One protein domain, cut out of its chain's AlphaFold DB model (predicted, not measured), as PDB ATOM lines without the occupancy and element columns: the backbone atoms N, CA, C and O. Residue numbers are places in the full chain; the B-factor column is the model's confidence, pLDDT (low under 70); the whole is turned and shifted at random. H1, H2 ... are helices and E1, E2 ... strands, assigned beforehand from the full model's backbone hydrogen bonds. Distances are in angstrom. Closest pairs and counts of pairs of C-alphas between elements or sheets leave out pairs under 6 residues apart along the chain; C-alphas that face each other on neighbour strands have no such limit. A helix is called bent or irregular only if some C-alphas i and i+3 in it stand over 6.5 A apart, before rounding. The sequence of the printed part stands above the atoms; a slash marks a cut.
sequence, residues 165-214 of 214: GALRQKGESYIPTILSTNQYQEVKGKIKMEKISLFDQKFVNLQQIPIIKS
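This is residues 165 to 214 of the 214 residues of an uncharacterized protein of Microgenomates group bacterium GW2011_GWA2_44_7 (UniProt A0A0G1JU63). Two hairpins, E1 with E2 and E3 with E4, join side by side through E1 and E4 into one strongly twisted sheet. The short, irregular helix H1 packs at one end of it, and at the other a long loop reaches away, its residues 200 to 205 sticking out. The printed part has 50 residues, with one named helix and four named strands in the order E1, E2, H1, E3, E4 along the chain; the mixed sheet has the order E2 E1 E4 E3, and the class is mixed, helices and strands. The whole is only just compact, close to loose, with a radius of gyration of the C-alphas of 11.6 A and spans of 32 by 26 by 16 A.

Find C-alpha 165 at (-5.943, -42.101, 30.157); there E1, residues 165 to 170, begins its 16.2 A. E2, residues 173 to 179, covers 18.1 A. H1, residues 181 to 190, covers 14.9 A and is irregular, with C-alphas 186 and 189 7.7 A apart. E3, residues 191 to 195, and E4, residues 208 to 212, each cover 13.0 A; E4 ends at C-alpha 212, (2.486, -48.276, 32.058).

Look first at the inner strands E1 and E4, parallel at 46 degrees, with N 167 and O 210 2.9 A apart. E2 is antiparallel to E1 at 143 degrees, with N 166 and O 177 at 2.8 A. E3 is antiparallel to E4 at 148 degrees, with N 192 and O 211 at 2.8 A. E2, H1 and E3 form a split strand-helix-strand unit, a helix that follows one strand and comes before another of the same sheet, the two strands not neighbours but with E1 and E4 between them in the sheet; its crossover is right-handed. H1 is on the sheet, making two layers, at a height of 4.5 A but over none of the strands; its closest C-alpha pair with E4 is Lys 190 and Ile 212, 5.7 A. In H1, 4 of 6 O i to N i+4 pairs are within hydrogen-bond range.

Look to Asn 182 and Asp 200 for the C-alphas farthest apart, 33.5 A. The printed part has no cut; the link E3 to E4 is long. Residues 205 and 214 are under 70 in pLDDT.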
ATOM      1  N   GLY A 165      -5.462 -40.754  29.858       84.19
ATOM      2  CA  GLY A 165      -5.943 -42.101  30.157       84.19
ATOM      3  C   GLY A 165      -4.885 -43.143  29.793       84.19
ATOM      4  O   GLY A 165      -4.334 -43.101  28.697       84.19
ATOM      5  N   ALA A 166      -4.594 -44.061  30.712       89.56
ATOM      6  CA  ALA A 166      -3.601 -45.119  30.562       89.56
ATOM      7  C   ALA A 166      -4.035 -46.400  31.286       89.56
ATOM      8  O   ALA A 166      -4.865 -46.374  32.196       89.56
ATOM      9  N   LEU A 167      -3.435 -47.530  30.919       92.06
ATOM     10  CA  LEU A 167      -3.569 -48.789  31.649       92.06
ATOM     11  C   LEU A 167      -2.302 -49.041  32.459       92.06
ATOM     12  O   LEU A 167      -1.210 -49.124  31.904       92.06
ATOM     13  N   ARG A 168      -2.428 -49.193  33.776       91.62
ATOM     14  CA  ARG A 168      -1.321 -49.673  34.607       91.62
ATOM     15  C   ARG A 168      -1.359 -51.193  34.639       91.62
ATOM     16  O   ARG A 168      -2.340 -51.766  35.110       91.62
ATOM     17  N   GLN A 169      -0.305 -51.832  34.145       91.69
ATOM     18  CA  GLN A 169      -0.181 -53.280  34.232       91.69
ATOM     19  C   GLN A 169       0.146 -53.677  35.676       91.69
ATOM     20  O   GLN A 169       0.950 -53.024  36.339       91.69
ATOM     21  N   LYS A 170      -0.501 -54.730  36.177       88.94
ATOM     22  CA  LYS A 170      -0.197 -55.359  37.465       88.94
ATOM     23  C   LYS A 170      -0.322 -56.871  37.295       88.94
ATOM     24  O   LYS A 170      -1.427 -57.416  37.337       88.94
ATOM     25  N   GLY A 171       0.812 -57.533  37.065       87.69
ATOM     26  CA  GLY A 171       0.837 -58.939  36.651       87.69
ATOM     27  C   GLY A 171       0.114 -59.123  35.314       87.69
ATOM     28  O   GLY A 171       0.442 -58.453  34.333       87.69
ATOM     29  N   GLU A 172      -0.899 -59.988  35.298       89.88
ATOM     30  CA  GLU A 172      -1.747 -60.253  34.123       89.88
ATOM     31  C   GLU A 172      -2.949 -59.301  34.000       89.88
ATOM     32  O   GLU A 172      -3.679 -59.335  33.013       89.88
ATOM     33  N   SER A 173      -3.167 -58.433  34.993       90.94
ATOM     34  CA  SER A 173      -4.303 -57.508  35.018       90.94
ATOM     35  C   SER A 173      -3.926 -56.095  34.569       90.94
ATOM     36  O   SER A 173      -2.785 -55.650  34.728       90.94
ATOM     37  N   TYR A 174      -4.918 -55.363  34.056       90.81
ATOM     38  CA  TYR A 174      -4.799 -53.952  33.700       90.81
ATOM     39  C   TYR A 174      -5.737 -53.103  34.548       90.81
ATOM     40  O   TYR A 174      -6.933 -53.371  34.637       90.81
ATOM     41  N   ILE A 175      -5.189 -52.053  35.153       90.19
ATOM     42  CA  ILE A 175      -5.936 -51.106  35.976       90.19
ATOM     43  C   ILE A 175      -6.079 -49.801  35.184       90.19
ATOM     44  O   ILE A 175      -5.063 -49.145  34.926       90.19
ATOM     45  N   PRO A 176      -7.304 -49.385  34.812       87.62
ATOM     46  CA  PRO A 176      -7.535 -48.083  34.200       87.62
ATOM     47  C   PRO A 176      -7.092 -46.971  35.145       87.62
ATOM     48  O   PRO A 176      -7.496 -46.955  36.308       87.62
ATOM     49  N   THR A 177      -6.264 -46.062  34.644       86.12
ATOM     50  CA  THR A 177      -5.660 -44.932  35.353       86.12
ATOM     51  C   THR A 177      -5.803 -43.684  34.486       86.12
ATOM     52  O   THR A 177      -5.729 -43.747  33.265       86.12
ATOM     53  N   ILE A 178      -5.957 -42.526  35.118       82.81
ATOM     54  CA  ILE A 178      -5.759 -41.230  34.465       82.81
ATOM     55  C   ILE A 178      -4.535 -40.614  35.132       82.81
ATOM     56  O   ILE A 178      -4.465 -40.611  36.365       82.81
ATOM     57  N   LEU A 179      -3.578 -40.157  34.327       81.94
ATOM     58  CA  LEU A 179      -2.342 -39.507  34.762       81.94
ATOM     59  C   LEU A 179      -2.465 -37.994  34.600       81.94
ATOM     60  O   LEU A 179      -2.866 -37.526  33.536       81.94
ATOM     61  N   SER A 180      -2.082 -37.228  35.621       78.00
ATOM     62  CA  SER A 180      -1.967 -35.775  35.493       78.00
ATOM     63  C   SER A 180      -0.764 -35.451  34.618       78.00
ATOM     64  O   SER A 180       0.080 -36.317  34.381       78.00
ATOM     65  N   THR A 181      -0.630 -34.202  34.175       78.31
ATOM     66  CA  THR A 181       0.526 -33.784  33.370       78.31
ATOM     67  C   THR A 181       1.853 -34.183  34.023       78.31
ATOM     68  O   THR A 181       2.684 -34.813  33.375       78.31
ATOM     69  N   ASN A 182       2.028 -33.917  35.323       78.31
ATOM     70  CA  ASN A 182       3.263 -34.261  36.040       78.31
ATOM     71  C   ASN A 182       3.455 -35.779  36.162       78.31
ATOM     72  O   ASN A 182       4.531 -36.283  35.855       78.31
ATOM     73  N   GLN A 183       2.399 -36.517  36.521       84.38
ATOM     74  CA  GLN A 183       2.463 -37.979  36.618       84.38
ATOM     75  C   GLN A 183       2.796 -38.621  35.270       84.38
ATOM     76  O   GLN A 183       3.538 -39.598  35.222       84.38
ATOM     77  N   TYR A 184       2.264 -38.075  34.173       88.06
ATOM     78  CA  TYR A 184       2.589 -38.524  32.828       88.06
ATOM     79  C   TYR A 184       4.068 -38.309  32.520       88.06
ATOM     80  O   TYR A 184       4.718 -39.247  32.070       88.06
ATOM     81  N   GLN A 185       4.621 -37.122  32.798       86.44
ATOM     82  CA  GLN A 185       6.046 -36.862  32.563       86.44
ATOM     83  C   GLN A 185       6.946 -37.796  33.381       86.44
ATOM     84  O   GLN A 185       7.909 -38.332  32.837       86.44
ATOM     85  N   GLU A 186       6.605 -38.059  34.644       89.50
ATOM     86  CA  GLU A 186       7.355 -38.970  35.522       89.50
ATOM     87  C   GLU A 186       7.411 -40.408  34.987       89.50
ATOM     88  O   GLU A 186       8.432 -41.086  35.116       89.50
ATOM     89  N   VAL A 187       6.322 -40.893  34.381       91.31
ATOM     90  CA  VAL A 187       6.229 -42.283  33.904       91.31
ATOM     91  C   VAL A 187       6.425 -42.432  32.401       91.31
ATOM     92  O   VAL A 187       6.439 -43.562  31.919       91.31
ATOM     93  N   LYS A 188       6.615 -41.338  31.652       91.25
ATOM     94  CA  LYS A 188       6.660 -41.329  30.180       91.25
ATOM     95  C   LYS A 188       7.647 -42.348  29.604       91.25
ATOM     96  O   LYS A 188       7.325 -43.023  28.633       91.25
ATOM     97  N   GLY A 189       8.814 -42.511  30.232       92.12
ATOM     98  CA  GLY A 189       9.835 -43.485  29.815       92.12
ATOM     99  C   GLY A 189       9.456 -44.958  30.026       92.12
ATOM    100  O   GLY A 189      10.126 -45.839  29.500       92.12
ATOM    101  N   LYS A 190       8.388 -45.240  30.781       92.75
ATOM    102  CA  LYS A 190       7.862 -46.589  31.060       92.75
ATOM    103  C   LYS A 190       6.594 -46.910  30.261       92.75
ATOM    104  O   LYS A 190       6.017 -47.985  30.439       92.75
ATOM    105  N   ILE A 191       6.132 -45.978  29.426       94.56
ATOM    106  CA  ILE A 191       4.914 -46.138  28.635       94.56
ATOM    107  C   ILE A 191       5.228 -46.929  27.365       94.56
ATOM    108  O   ILE A 191       6.090 -46.550  26.575       94.56
ATOM    109  N   LYS A 192       4.464 -47.999  27.139       93.75
ATOM    110  CA  LYS A 192       4.362 -48.686  25.850       93.75
ATOM    111  C   LYS A 192       3.005 -48.367  25.231       93.75
ATOM    112  O   LYS A 192       1.982 -48.593  25.868       93.75
ATOM    113  N   MET A 193       2.985 -47.873  23.998       92.56
ATOM    114  CA  MET A 193       1.735 -47.704  23.254       92.56
ATOM    115  C   MET A 193       1.307 -49.048  22.660       92.56
ATOM    116  O   MET A 193       2.083 -49.669  21.934       92.56
ATOM    117  N   GLU A 194       0.087 -49.487  22.956       91.75
ATOM    118  CA  GLU A 194      -0.506 -50.706  22.394       91.75
ATOM    119  C   GLU A 194      -1.664 -50.358  21.465       91.75
ATOM    120  O   GLU A 194      -2.435 -49.438  21.740       91.75
ATOM    121  N   LYS A 195      -1.797 -51.087  20.357       90.06
ATOM    122  CA  LYS A 195      -2.844 -50.837  19.361       90.06
ATOM    123  C   LYS A 195      -4.202 -51.328  19.859       90.06
ATOM    124  O   LYS A 195      -4.316 -52.434  20.377       90.06
ATOM    125  N   ILE A 196      -5.236 -50.523  19.638       85.56
ATOM    126  CA  ILE A 196      -6.623 -50.888  19.928       85.56
ATOM    127  C   ILE A 196      -7.225 -51.562  18.687       85.56
ATOM    128  O   ILE A 196      -7.089 -51.052  17.575       85.56
ATOM    129  N   SER A 197      -7.898 -52.699  18.877       82.75
ATOM    130  CA  SER A 197      -8.614 -53.434  17.819       82.75
ATOM    131  C   SER A 197     -10.105 -53.628  18.109       82.75
ATOM    132  O   SER A 197     -10.759 -54.397  17.419       82.75
ATOM    133  N   LEU A 198     -10.631 -52.976  19.151       79.12
ATOM    134  CA  LEU A 198     -12.013 -53.156  19.607       79.12
ATOM    135  C   LEU A 198     -13.051 -52.511  18.673       79.12
ATOM    136  O   LEU A 198     -14.213 -52.897  18.701       79.12
ATOM    137  N   PHE A 199     -12.654 -51.512  17.886       76.88
ATOM    138  CA  PHE A 199     -13.572 -50.712  17.082       76.88
ATOM    139  C   PHE A 199     -13.385 -50.986  15.590       76.88
ATOM    140  O   PHE A 199     -12.262 -50.930  15.090       76.88
ATOM    141  N   ASP A 200     -14.495 -51.190  14.880       73.75
ATOM    142  CA  ASP A 200     -14.499 -51.387  13.423       73.75
ATOM    143  C   ASP A 200     -14.127 -50.105  12.656       73.75
ATOM    144  O   ASP A 200     -13.636 -50.151  11.528       73.75
ATOM    145  N   GLN A 201     -14.329 -48.940  13.281       73.62
ATOM    146  CA  GLN A 201     -13.972 -47.635  12.730       73.62
ATOM    147  C   GLN A 201     -12.662 -47.094  13.309       73.62
ATOM    148  O   GLN A 201     -12.330 -47.295  14.481       73.62
ATOM    149  N   LYS A 202     -11.928 -46.324  12.499       76.50
ATOM    150  CA  LYS A 202     -10.732 -45.618  12.961       76.50
ATOM    151  C   LYS A 202     -11.101 -44.292  13.626       76.50
ATOM    152  O   LYS A 202     -11.504 -43.353  12.953       76.50
ATOM    153  N   PHE A 203     -10.872 -44.194  14.930       74.12
ATOM    154  CA  PHE A 203     -10.870 -42.925  15.657       74.12
ATOM    155  C   PHE A 203      -9.530 -42.209  15.520       74.12
ATOM    156  O   PHE A 203      -8.498 -42.824  15.768       74.12
ATOM    157  N   VAL A 204      -9.525 -40.911  15.217       71.56
ATOM    158  CA  VAL A 204      -8.282 -40.147  14.994       71.56
ATOM    159  C   VAL A 204      -7.314 -40.243  16.183       71.56
ATOM    160  O   VAL A 204      -6.137 -40.528  15.974       71.56
ATOM    161  N   ASN A 205      -7.802 -40.104  17.423       68.44
ATOM    162  CA  ASN A 205      -6.947 -40.096  18.622       68.44
ATOM    163  C   ASN A 205      -7.124 -41.316  19.544       68.44
ATOM    164  O   ASN A 205      -6.549 -41.349  20.627       68.44
ATOM    165  N   LEU A 206      -7.884 -42.334  19.123       75.94
ATOM    166  CA  LEU A 206      -8.093 -43.578  19.882       75.94
ATOM    167  C   LEU A 206      -7.692 -44.803  19.046       75.94
ATOM    168  O   LEU A 206      -8.446 -45.756  18.878       75.94
ATOM    169  N   GLN A 207      -6.488 -44.751  18.473       84.25
ATOM    170  CA  GLN A 207      -5.874 -45.885  17.765       84.25
ATOM    171  C   GLN A 207      -4.999 -46.745  18.680       84.25
ATOM    172  O   GLN A 207      -4.725 -47.910  18.384       84.25
ATOM    173  N   GLN A 208      -4.511 -46.151  19.766       88.81
ATOM    174  CA  GLN A 208      -3.570 -46.767  20.684       88.81
ATOM    175  C   GLN A 208      -3.885 -46.346  22.115       88.81
ATOM    176  O   GLN A 208      -4.425 -45.264  22.342       88.81
ATOM    177  N   ILE A 209      -3.512 -47.188  23.072       90.06
ATOM    178  CA  ILE A 209      -3.626 -46.910  24.499       90.06
ATOM    179  C   ILE A 209      -2.242 -46.990  25.156       90.06
ATOM    180  O   ILE A 209      -1.492 -47.935  24.888       90.06
ATOM    181  N   PRO A 210      -1.861 -46.016  25.999       92.06
ATOM    182  CA  PRO A 210      -0.624 -46.105  26.755       92.06
ATOM    183  C   PRO A 210      -0.757 -47.144  27.872       92.06
ATOM    184  O   PRO A 210      -1.670 -47.083  28.698       92.06
ATOM    185  N   ILE A 211       0.191 -48.075  27.921       93.56
ATOM    186  CA  ILE A 211       0.350 -49.063  28.986       93.56
ATOM    187  C   ILE A 211       1.595 -48.726  29.799       93.56
ATOM    188  O   ILE A 211       2.706 -48.672  29.274       93.56
ATOM    189  N   ILE A 212       1.411 -48.514  31.099       93.50
ATOM    190  CA  ILE A 212       2.486 -48.276  32.058       93.50
ATOM    191  C   ILE A 212       2.918 -49.633  32.601       93.50
ATOM    192  O   ILE A 212       2.144 -50.292  33.307       93.50
ATOM    193  N   LYS A 213       4.151 -50.037  32.295       85.81
ATOM    194  CA  LYS A 213       4.745 -51.229  32.903       85.81
ATOM    195  C   LYS A 213       5.184 -50.898  34.328       85.81
ATOM    196  O   LYS A 213       5.932 -49.940  34.538       85.81
ATOM    197  N   SER A 214       4.650 -51.648  35.290       68.94
ATOM    198  CA  SER A 214       5.061 -51.621  36.697       68.94
ATOM    199  C   SER A 214       6.405 -52.302  36.884       68.94
ATOM    200  O   SER A 214       6.525 -53.429  36.352       68.94
TER     201      SER A 214